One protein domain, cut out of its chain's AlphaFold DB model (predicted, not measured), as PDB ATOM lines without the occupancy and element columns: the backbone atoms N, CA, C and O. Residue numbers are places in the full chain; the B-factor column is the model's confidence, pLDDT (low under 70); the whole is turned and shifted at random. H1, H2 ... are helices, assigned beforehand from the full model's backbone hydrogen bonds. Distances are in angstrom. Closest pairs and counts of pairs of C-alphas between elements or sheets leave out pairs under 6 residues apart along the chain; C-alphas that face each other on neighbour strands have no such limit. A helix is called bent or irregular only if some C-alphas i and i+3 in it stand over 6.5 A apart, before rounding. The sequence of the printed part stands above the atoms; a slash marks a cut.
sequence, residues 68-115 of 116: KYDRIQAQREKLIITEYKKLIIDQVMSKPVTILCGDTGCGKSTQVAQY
ATOM      1  N   LYS A  68      22.368  64.568 -29.367       93.00
ATOM      2  CA  LYS A  68      23.572  63.877 -29.854       93.00
ATOM      3  C   LYS A  68      23.330  62.373 -29.949       93.00
ATOM      4  O   LYS A  68      23.714  61.764 -30.945       93.00
ATOM      5  N   TYR A  69      22.681  61.799 -28.939       92.69
ATOM      6  CA  TYR A  69      22.312  60.386 -28.928       92.69
ATOM      7  C   TYR A  69      21.337  60.064 -30.063       92.69
ATOM      8  O   TYR A  69      21.588  59.139 -30.832       92.69
ATOM      9  N   ASP A  70      20.299  60.883 -30.240       93.69
ATOM     10  CA  ASP A  70      19.287  60.682 -31.284       93.69
ATOM     11  C   ASP A  70      19.889  60.722 -32.697       93.69
ATOM     12  O   ASP A  70      19.547  59.901 -33.547       93.69
ATOM     13  N   ARG A  71      20.848  61.626 -32.952       95.06
ATOM     14  CA  ARG A  71      21.573  61.677 -34.235       95.06
ATOM     15  C   ARG A  71      22.353  60.393 -34.503       95.06
ATOM     16  O   ARG A  71      22.288  59.860 -35.607       95.06
ATOM     17  N   ILE A  72      23.075  59.896 -33.499       93.50
ATOM     18  CA  ILE A  72      23.837  58.646 -33.606       93.50
ATOM     19  C   ILE A  72      22.883  57.468 -33.818       93.50
ATOM     20  O   ILE A  72      23.156  56.591 -34.636       93.50
ATOM     21  N   GLN A  73      21.751  57.457 -33.120       93.19
ATOM     22  CA  GLN A  73      20.744  56.416 -33.253       93.19
ATOM     23  C   GLN A  73      20.152  56.385 -34.670       93.19
ATOM     24  O   GLN A  73      20.129  55.328 -35.295       93.19
ATOM     25  N   ALA A  74      19.808  57.545 -35.233       94.44
ATOM     26  CA  ALA A  74      19.332  57.656 -36.612       94.44
ATOM     27  C   ALA A  74      20.386  57.227 -37.652       94.44
ATOM     28  O   ALA A  74      20.043  56.713 -38.714       94.44
ATOM     29  N   GLN A  75      21.679  57.430 -37.376       94.75
ATOM     30  CA  GLN A  75      22.754  56.919 -38.236       94.75
ATOM     31  C   GLN A  75      22.859  55.392 -38.178       94.75
ATOM     32  O   GLN A  75      23.043  54.755 -39.212       94.75
ATOM     33  N   ARG A  76      22.719  54.799 -36.987       94.69
ATOM     34  CA  ARG A  76      22.752  53.340 -36.800       94.69
ATOM     35  C   ARG A  76      21.580  52.654 -37.485       94.69
ATOM     36  O   ARG A  76      21.774  51.625 -38.121       94.69
ATOM     37  N   GLU A  77      20.398  53.259 -37.425       94.50
ATOM     38  CA  GLU A  77      19.184  52.749 -38.075       94.50
ATOM     39  C   GLU A  77      19.316  52.637 -39.603       94.50
ATOM     40  O   GLU A  77      18.636  51.819 -40.208       94.50
ATOM     41  N   LYS A  78      20.236  53.391 -40.222       95.50
ATOM     42  CA  LYS A  78      20.523  53.329 -41.666       95.50
ATOM     43  C   LYS A  78      21.516  52.233 -42.065       95.50
ATOM     44  O   LYS A  78      21.757  52.046 -43.255       95.50
ATOM     45  N   LEU A  79      22.146  51.550 -41.108       95.06
ATOM     46  CA  LEU A  79      23.088  50.471 -41.410       95.06
ATOM     47  C   LEU A  79      22.331  49.210 -41.836       95.06
ATOM     48  O   LEU A  79      21.374  48.819 -41.173       95.06
ATOM     49  N   ILE A  80      22.830  48.530 -42.873       93.88
ATOM     50  CA  ILE A  80      22.233  47.302 -43.435       93.88
ATOM     51  C   ILE A  80      22.012  46.232 -42.351       93.88
ATOM     52  O   ILE A  80      20.992  45.552 -42.335       93.88
ATOM     53  N   ILE A  81      22.930  46.114 -41.386       95.88
ATOM     54  CA  ILE A  81      22.815  45.142 -40.288       95.88
ATOM     55  C   ILE A  81      21.564  45.330 -39.413       95.88
ATOM     56  O   ILE A  81      21.128  44.378 -38.765       95.88
ATOM     57  N   THR A  82      20.963  46.524 -39.405       95.25
ATOM     58  CA  THR A  82      19.759  46.816 -38.615       95.25
ATOM     59  C   THR A  82      18.563  45.985 -39.077       95.25
ATOM     60  O   THR A  82      17.786  45.538 -38.231       95.25
ATOM     61  N   GLU A  83      18.450  45.696 -40.377       95.94
ATOM     62  CA  GLU A  83      17.399  44.828 -40.935       95.94
ATOM     63  C   GLU A  83      17.471  43.409 -40.353       95.94
ATOM     64  O   GLU A  83      16.454  42.763 -40.108       95.94
ATOM     65  N   TYR A  84      18.684  42.955 -40.031       95.81
ATOM     66  CA  TYR A  84      18.958  41.619 -39.507       95.81
ATOM     67  C   TYR A  84      18.985  41.559 -37.978       95.81
ATOM     68  O   TYR A  84      19.253  40.497 -37.422       95.81
ATOM     69  N   LYS A  85      18.690  42.661 -37.270       95.94
ATOM     70  CA  LYS A  85      18.826  42.748 -35.806       95.94
ATOM     71  C   LYS A  85      18.128  41.603 -35.070       95.94
ATOM     72  O   LYS A  85      18.750  40.962 -34.228       95.94
ATOM     73  N   LYS A  86      16.851  41.347 -35.378       96.56
ATOM     74  CA  LYS A  86      16.086  40.264 -34.733       96.56
ATOM     75  C   LYS A  86      16.701  38.899 -35.024       96.56
ATOM     76  O   LYS A  86      16.988  38.162 -34.094       96.56
ATOM     77  N   LEU A  87      16.997  38.626 -36.295       96.44
ATOM     78  CA  LEU A  87      17.613  37.371 -36.712       96.44
ATOM     79  C   LEU A  87      18.942  37.126 -35.986       96.44
ATOM     80  O   LEU A  87      19.174  36.025 -35.508       96.44
ATOM     81  N   ILE A  88      19.798  38.143 -35.867       95.94
ATOM     82  CA  ILE A  88      21.082  38.032 -35.162       95.94
ATOM     83  C   ILE A  88      20.860  37.669 -33.691       95.94
ATOM     84  O   ILE A  88      21.491  36.733 -33.207       95.94
ATOM     85  N   ILE A  89      19.958  38.371 -32.994       96.31
ATOM     86  CA  ILE A  89      19.647  38.091 -31.584       96.31
ATOM     87  C   ILE A  89      19.129  36.655 -31.438       96.31
ATOM     88  O   ILE A  89      19.657  35.899 -30.629       96.31
ATOM     89  N   ASP A  90      18.171  36.242 -32.266       97.06
ATOM     90  CA  ASP A  90      17.570  34.906 -32.193       97.06
ATOM     91  C   ASP A  90      18.601  33.794 -32.474       97.06
ATOM     92  O   ASP A  90      18.614  32.748 -31.818       97.06
ATOM     93  N   GLN A  91      19.508  34.007 -33.433       97.00
ATOM     94  CA  GLN A  91      20.572  33.048 -33.747       97.00
ATOM     95  C   GLN A  91      21.592  32.935 -32.610       97.00
ATOM     96  O   GLN A  91      21.931  31.818 -32.224       97.00
ATOM     97  N   VAL A  92      22.026  34.065 -32.042       95.75
ATOM     98  CA  VAL A  92      22.991  34.088 -30.931       95.75
ATOM     99  C   VAL A  92      22.391  33.493 -29.657       95.75
ATOM    100  O   VAL A  92      23.075  32.755 -28.958       95.75
ATOM    101  N   MET A  93      21.112  33.750 -29.371       95.88
ATOM    102  CA  MET A  93      20.447  33.201 -28.184       95.88
ATOM    103  C   MET A  93      20.127  31.704 -28.317       95.88
ATOM    104  O   MET A  93      20.056  31.005 -27.311       95.88
ATOM    105  N   SER A  94      19.936  31.191 -29.541       96.88
ATOM    106  CA  SER A  94      19.599  29.775 -29.776       96.88
ATOM    107  C   SER A  94      20.805  28.846 -29.924       96.88
ATOM    108  O   SER A  94      20.641  27.631 -29.817       96.88
ATOM    109  N   LYS A  95      22.004  29.374 -30.213       95.56
ATOM    110  CA  LYS A  95      23.188  28.567 -30.540       95.56
ATOM    111  C   LYS A  95      24.390  28.980 -29.699       95.56
ATOM    112  O   LYS A  95      24.668  30.169 -29.599       95.56
ATOM    113  N   PRO A  96      25.184  28.017 -29.199       95.12
ATOM    114  CA  PRO A  96      26.382  28.330 -28.422       95.12
ATOM    115  C   PRO A  96      27.443  29.074 -29.246       95.12
ATOM    116  O   PRO A  96      28.201  29.872 -28.703       95.12
ATOM    117  N   VAL A  97      27.500  28.826 -30.560       96.62
ATOM    118  CA  VAL A  97      28.416  29.497 -31.487       96.62
ATOM    119  C   VAL A  97      27.647  29.882 -32.747       96.62
ATOM    120  O   VAL A  97      26.998  29.040 -33.366       96.62
ATOM    121  N   THR A  98      27.740  31.155 -33.136       96.44
ATOM    122  CA  THR A  98      27.134  31.700 -34.360       96.44
ATOM    123  C   THR A  98      28.201  32.423 -35.177       96.44
ATOM    124  O   THR A  98      28.913  33.278 -34.653       96.44
ATOM    125  N   ILE A  99      28.303  32.098 -36.467       96.06
ATOM    126  CA  ILE A  99      29.199  32.774 -37.413       96.06
ATOM    127  C   ILE A  99      28.389  33.821 -38.179       96.06
ATOM    128  O   ILE A  99      27.393  33.486 -38.816       96.06
ATOM    129  N   LEU A 100      28.825  35.081 -38.130       95.25
ATOM    130  CA  LEU A 100      28.194  36.186 -38.851       95.25
ATOM    131  C   LEU A 100      29.105  36.689 -39.976       95.25
ATOM    132  O   LEU A 100      30.145  37.298 -39.722       95.25
ATOM    133  N   CYS A 101      28.672  36.492 -41.219       95.31
ATOM    134  CA  CYS A 101      29.354  36.979 -42.417       95.31
ATOM    135  C   CYS A 101      28.670  38.241 -42.958       95.31
ATOM    136  O   CYS A 101      27.455  38.393 -42.863       95.31
ATOM    137  N   GLY A 102      29.444  39.150 -43.546       93.50
ATOM    138  CA  GLY A 102      28.909  40.318 -44.243       93.50
ATOM    139  C   GLY A 102      30.013  41.267 -44.693       93.50
ATOM    140  O   GLY A 102      31.125  41.216 -44.162       93.50
ATOM    141  N   ASP A 103      29.688  42.169 -45.612       95.62
ATOM    142  CA  ASP A 103      30.659  43.058 -46.260       95.62
ATOM    143  C   ASP A 103      31.305  44.078 -45.309       95.62
ATOM    144  O   ASP A 103      30.862  44.317 -44.178       95.62
ATOM    145  N   THR A 104      32.398  44.699 -45.742       95.56
ATOM    146  CA  THR A 104      33.016  45.819 -45.027       95.56
ATOM    147  C   THR A 104      32.037  46.989 -44.898       95.56
ATOM    148  O   THR A 104      31.268  47.294 -45.800       95.56
ATOM    149  N   GLY A 105      32.025  47.643 -43.733       92.44
ATOM    150  CA  GLY A 105      31.141  48.789 -43.480       92.44
ATOM    151  C   GLY A 105      29.678  48.456 -43.157       92.44
ATOM    152  O   GLY A 105      28.951  49.354 -42.749       92.44
ATOM    153  N   CYS A 106      29.239  47.191 -43.220       93.38
ATOM    154  CA  CYS A 106      27.834  46.852 -42.942       93.38
ATOM    155  C   CYS A 106      27.420  46.981 -41.460       93.38
ATOM    156  O   CYS A 106      26.230  46.976 -41.157       93.38
ATOM    157  N   GLY A 107      28.382  47.126 -40.537       94.25
ATOM    158  CA  GLY A 107      28.123  47.415 -39.119       94.25
ATOM    159  C   GLY A 107      28.342  46.259 -38.134       94.25
ATOM    160  O   GLY A 107      28.025  46.423 -36.961       94.25
ATOM    161  N   LYS A 108      28.923  45.122 -38.554       95.69
ATOM    162  CA  LYS A 108      29.157  43.931 -37.694       95.69
ATOM    163  C   LYS A 108      29.830  44.261 -36.358       95.69
ATOM    164  O   LYS A 108      29.222  44.099 -35.306       95.69
ATOM    165  N   SER A 109      31.061  44.771 -36.394       94.69
ATOM    166  CA  SER A 109      31.865  44.992 -35.183       94.69
ATOM    167  C   SER A 109      31.290  46.060 -34.253       94.69
ATOM    168  O   SER A 109      31.596  46.056 -33.067       94.69
ATOM    169  N   THR A 110      30.476  46.985 -34.774       95.62
ATOM    170  CA  THR A 110      29.937  48.098 -33.985       95.62
ATOM    171  C   THR A 110      28.537  47.828 -33.453       95.62
ATOM    172  O   THR A 110      28.243  48.265 -32.347       95.62
ATOM    173  N   GLN A 111      27.671  47.137 -34.203       96.00
ATOM    174  CA  GLN A 111      26.261  46.976 -33.835       96.00
ATOM    175  C   GLN A 111      25.961  45.668 -33.101       96.00
ATOM    176  O   GLN A 111      25.142  45.682 -32.190       96.00
ATOM    177  N   VAL A 112      26.635  44.559 -33.433       94.75
ATOM    178  CA  VAL A 112      26.301  43.237 -32.862       94.75
ATOM    179  C   VAL A 112      26.432  43.234 -31.340       94.75
ATOM    180  O   VAL A 112      25.504  42.830 -30.650       94.75
ATOM    181  N   ALA A 113      27.530  43.778 -30.808       92.31
ATOM    182  CA  ALA A 113      27.747  43.876 -29.365       92.31
ATOM    183  C   ALA A 113      26.753  44.805 -28.646       92.31
ATOM    184  O   ALA A 113      26.617  44.714 -27.437       92.31
ATOM    185  N   GLN A 114      26.081  45.714 -29.362       91.88
ATOM    186  CA  GLN A 114      25.078  46.614 -28.778       91.88
ATOM    187  C   GLN A 114      23.661  46.028 -28.804       91.88
ATOM    188  O   GLN A 114      22.753  46.602 -28.205       91.88
ATOM    189  N   TYR A 115      23.435  44.958 -29.568       92.31
ATOM    190  CA  TYR A 115      22.134  44.295 -29.659       92.31
ATOM    191  C   TYR A 115      21.925  43.246 -28.566       92.31
ATOM    192  O   TYR A 115      20.771  42.984 -28.224       92.31
TER     193      TYR A 115
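Overview. This is residues 68 to 115 of the 116 residues of an uncharacterized protein of Steinernema glaseri (UniProt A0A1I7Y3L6). The printed part is a chain of helices folded back on itself: the long helix H2 runs one way, an unnamed stretch, residues 95 to 107, returns as a wide loop, and the short helix H3 packs on H2 at a steep angle. H1 makes a corner with H2 across their tight link, and its residues 68 to 75 stick out free of the rest, with Lys 68 at one end of the long axis. The printed part has 48 residues with three named helices in the order H1, H2, H3 and no named strand, and its class is all helix. It is only just compact, close to loose, with a radius of gyration of the C-alphas of 11.5 A, and its outline is elongated, spanning 36 by 20 by 15 A.

Along the chain. H1 is residues 68 to 77, 14.5 A from first to last C-alpha, and begins at C-alpha 68 at (23.572, 63.877, -29.854). H2 is residues 80 to 94, 22.4 A long, and begins at C-alpha 80 at (22.233, 47.302, -43.435). It is irregular, with C-alphas 83 and 86 lying 7.8 A apart. H3 is residues 108 to 115, 10.7 A long, and ends at C-alpha 115 at (22.134, 44.295, -29.659). It is irregular, but only just: C-alphas 110 and 113 are 6.6 A apart.

Arrangement. H1 and H2 are close but not clearly touching, the closest C-alphas being those of Arg 76 and Thr 82, 7.4 A apart. Their lines stand about perpendicular, at 81 degrees. H2 and H3 touch, with the closest C-alphas, those of Ile 89 and Tyr 115, 7.0 A apart. They run the same way at a steep tilt of 61 degrees. H1 and H3 are close but not clearly touching, the closest C-alphas being those of Arg 76 and Gln 111, 7.8 A apart. They run opposite ways at a steep tilt of 69 degrees, only just short of about perpendicular. In H1 every O i to N i+4 pair is within hydrogen-bond range; in H2 it is 8 of 11 and in H3 2 of 4.

Size, cuts and confidence. The two C-alphas farthest apart are those of Lys 68 and Pro 96, at 35.7 A. Without residues 68 to 75, which stand free, the body has 40 residues and spans 27 by 17 by 14 A. The link from H1 to H2 is tight, with 2 residues, and that from H2 to H3 is long, with 13 residues. The printed part has no cut. The mean pLDDT of the printed part is 95.0, and no printed residue is under 70.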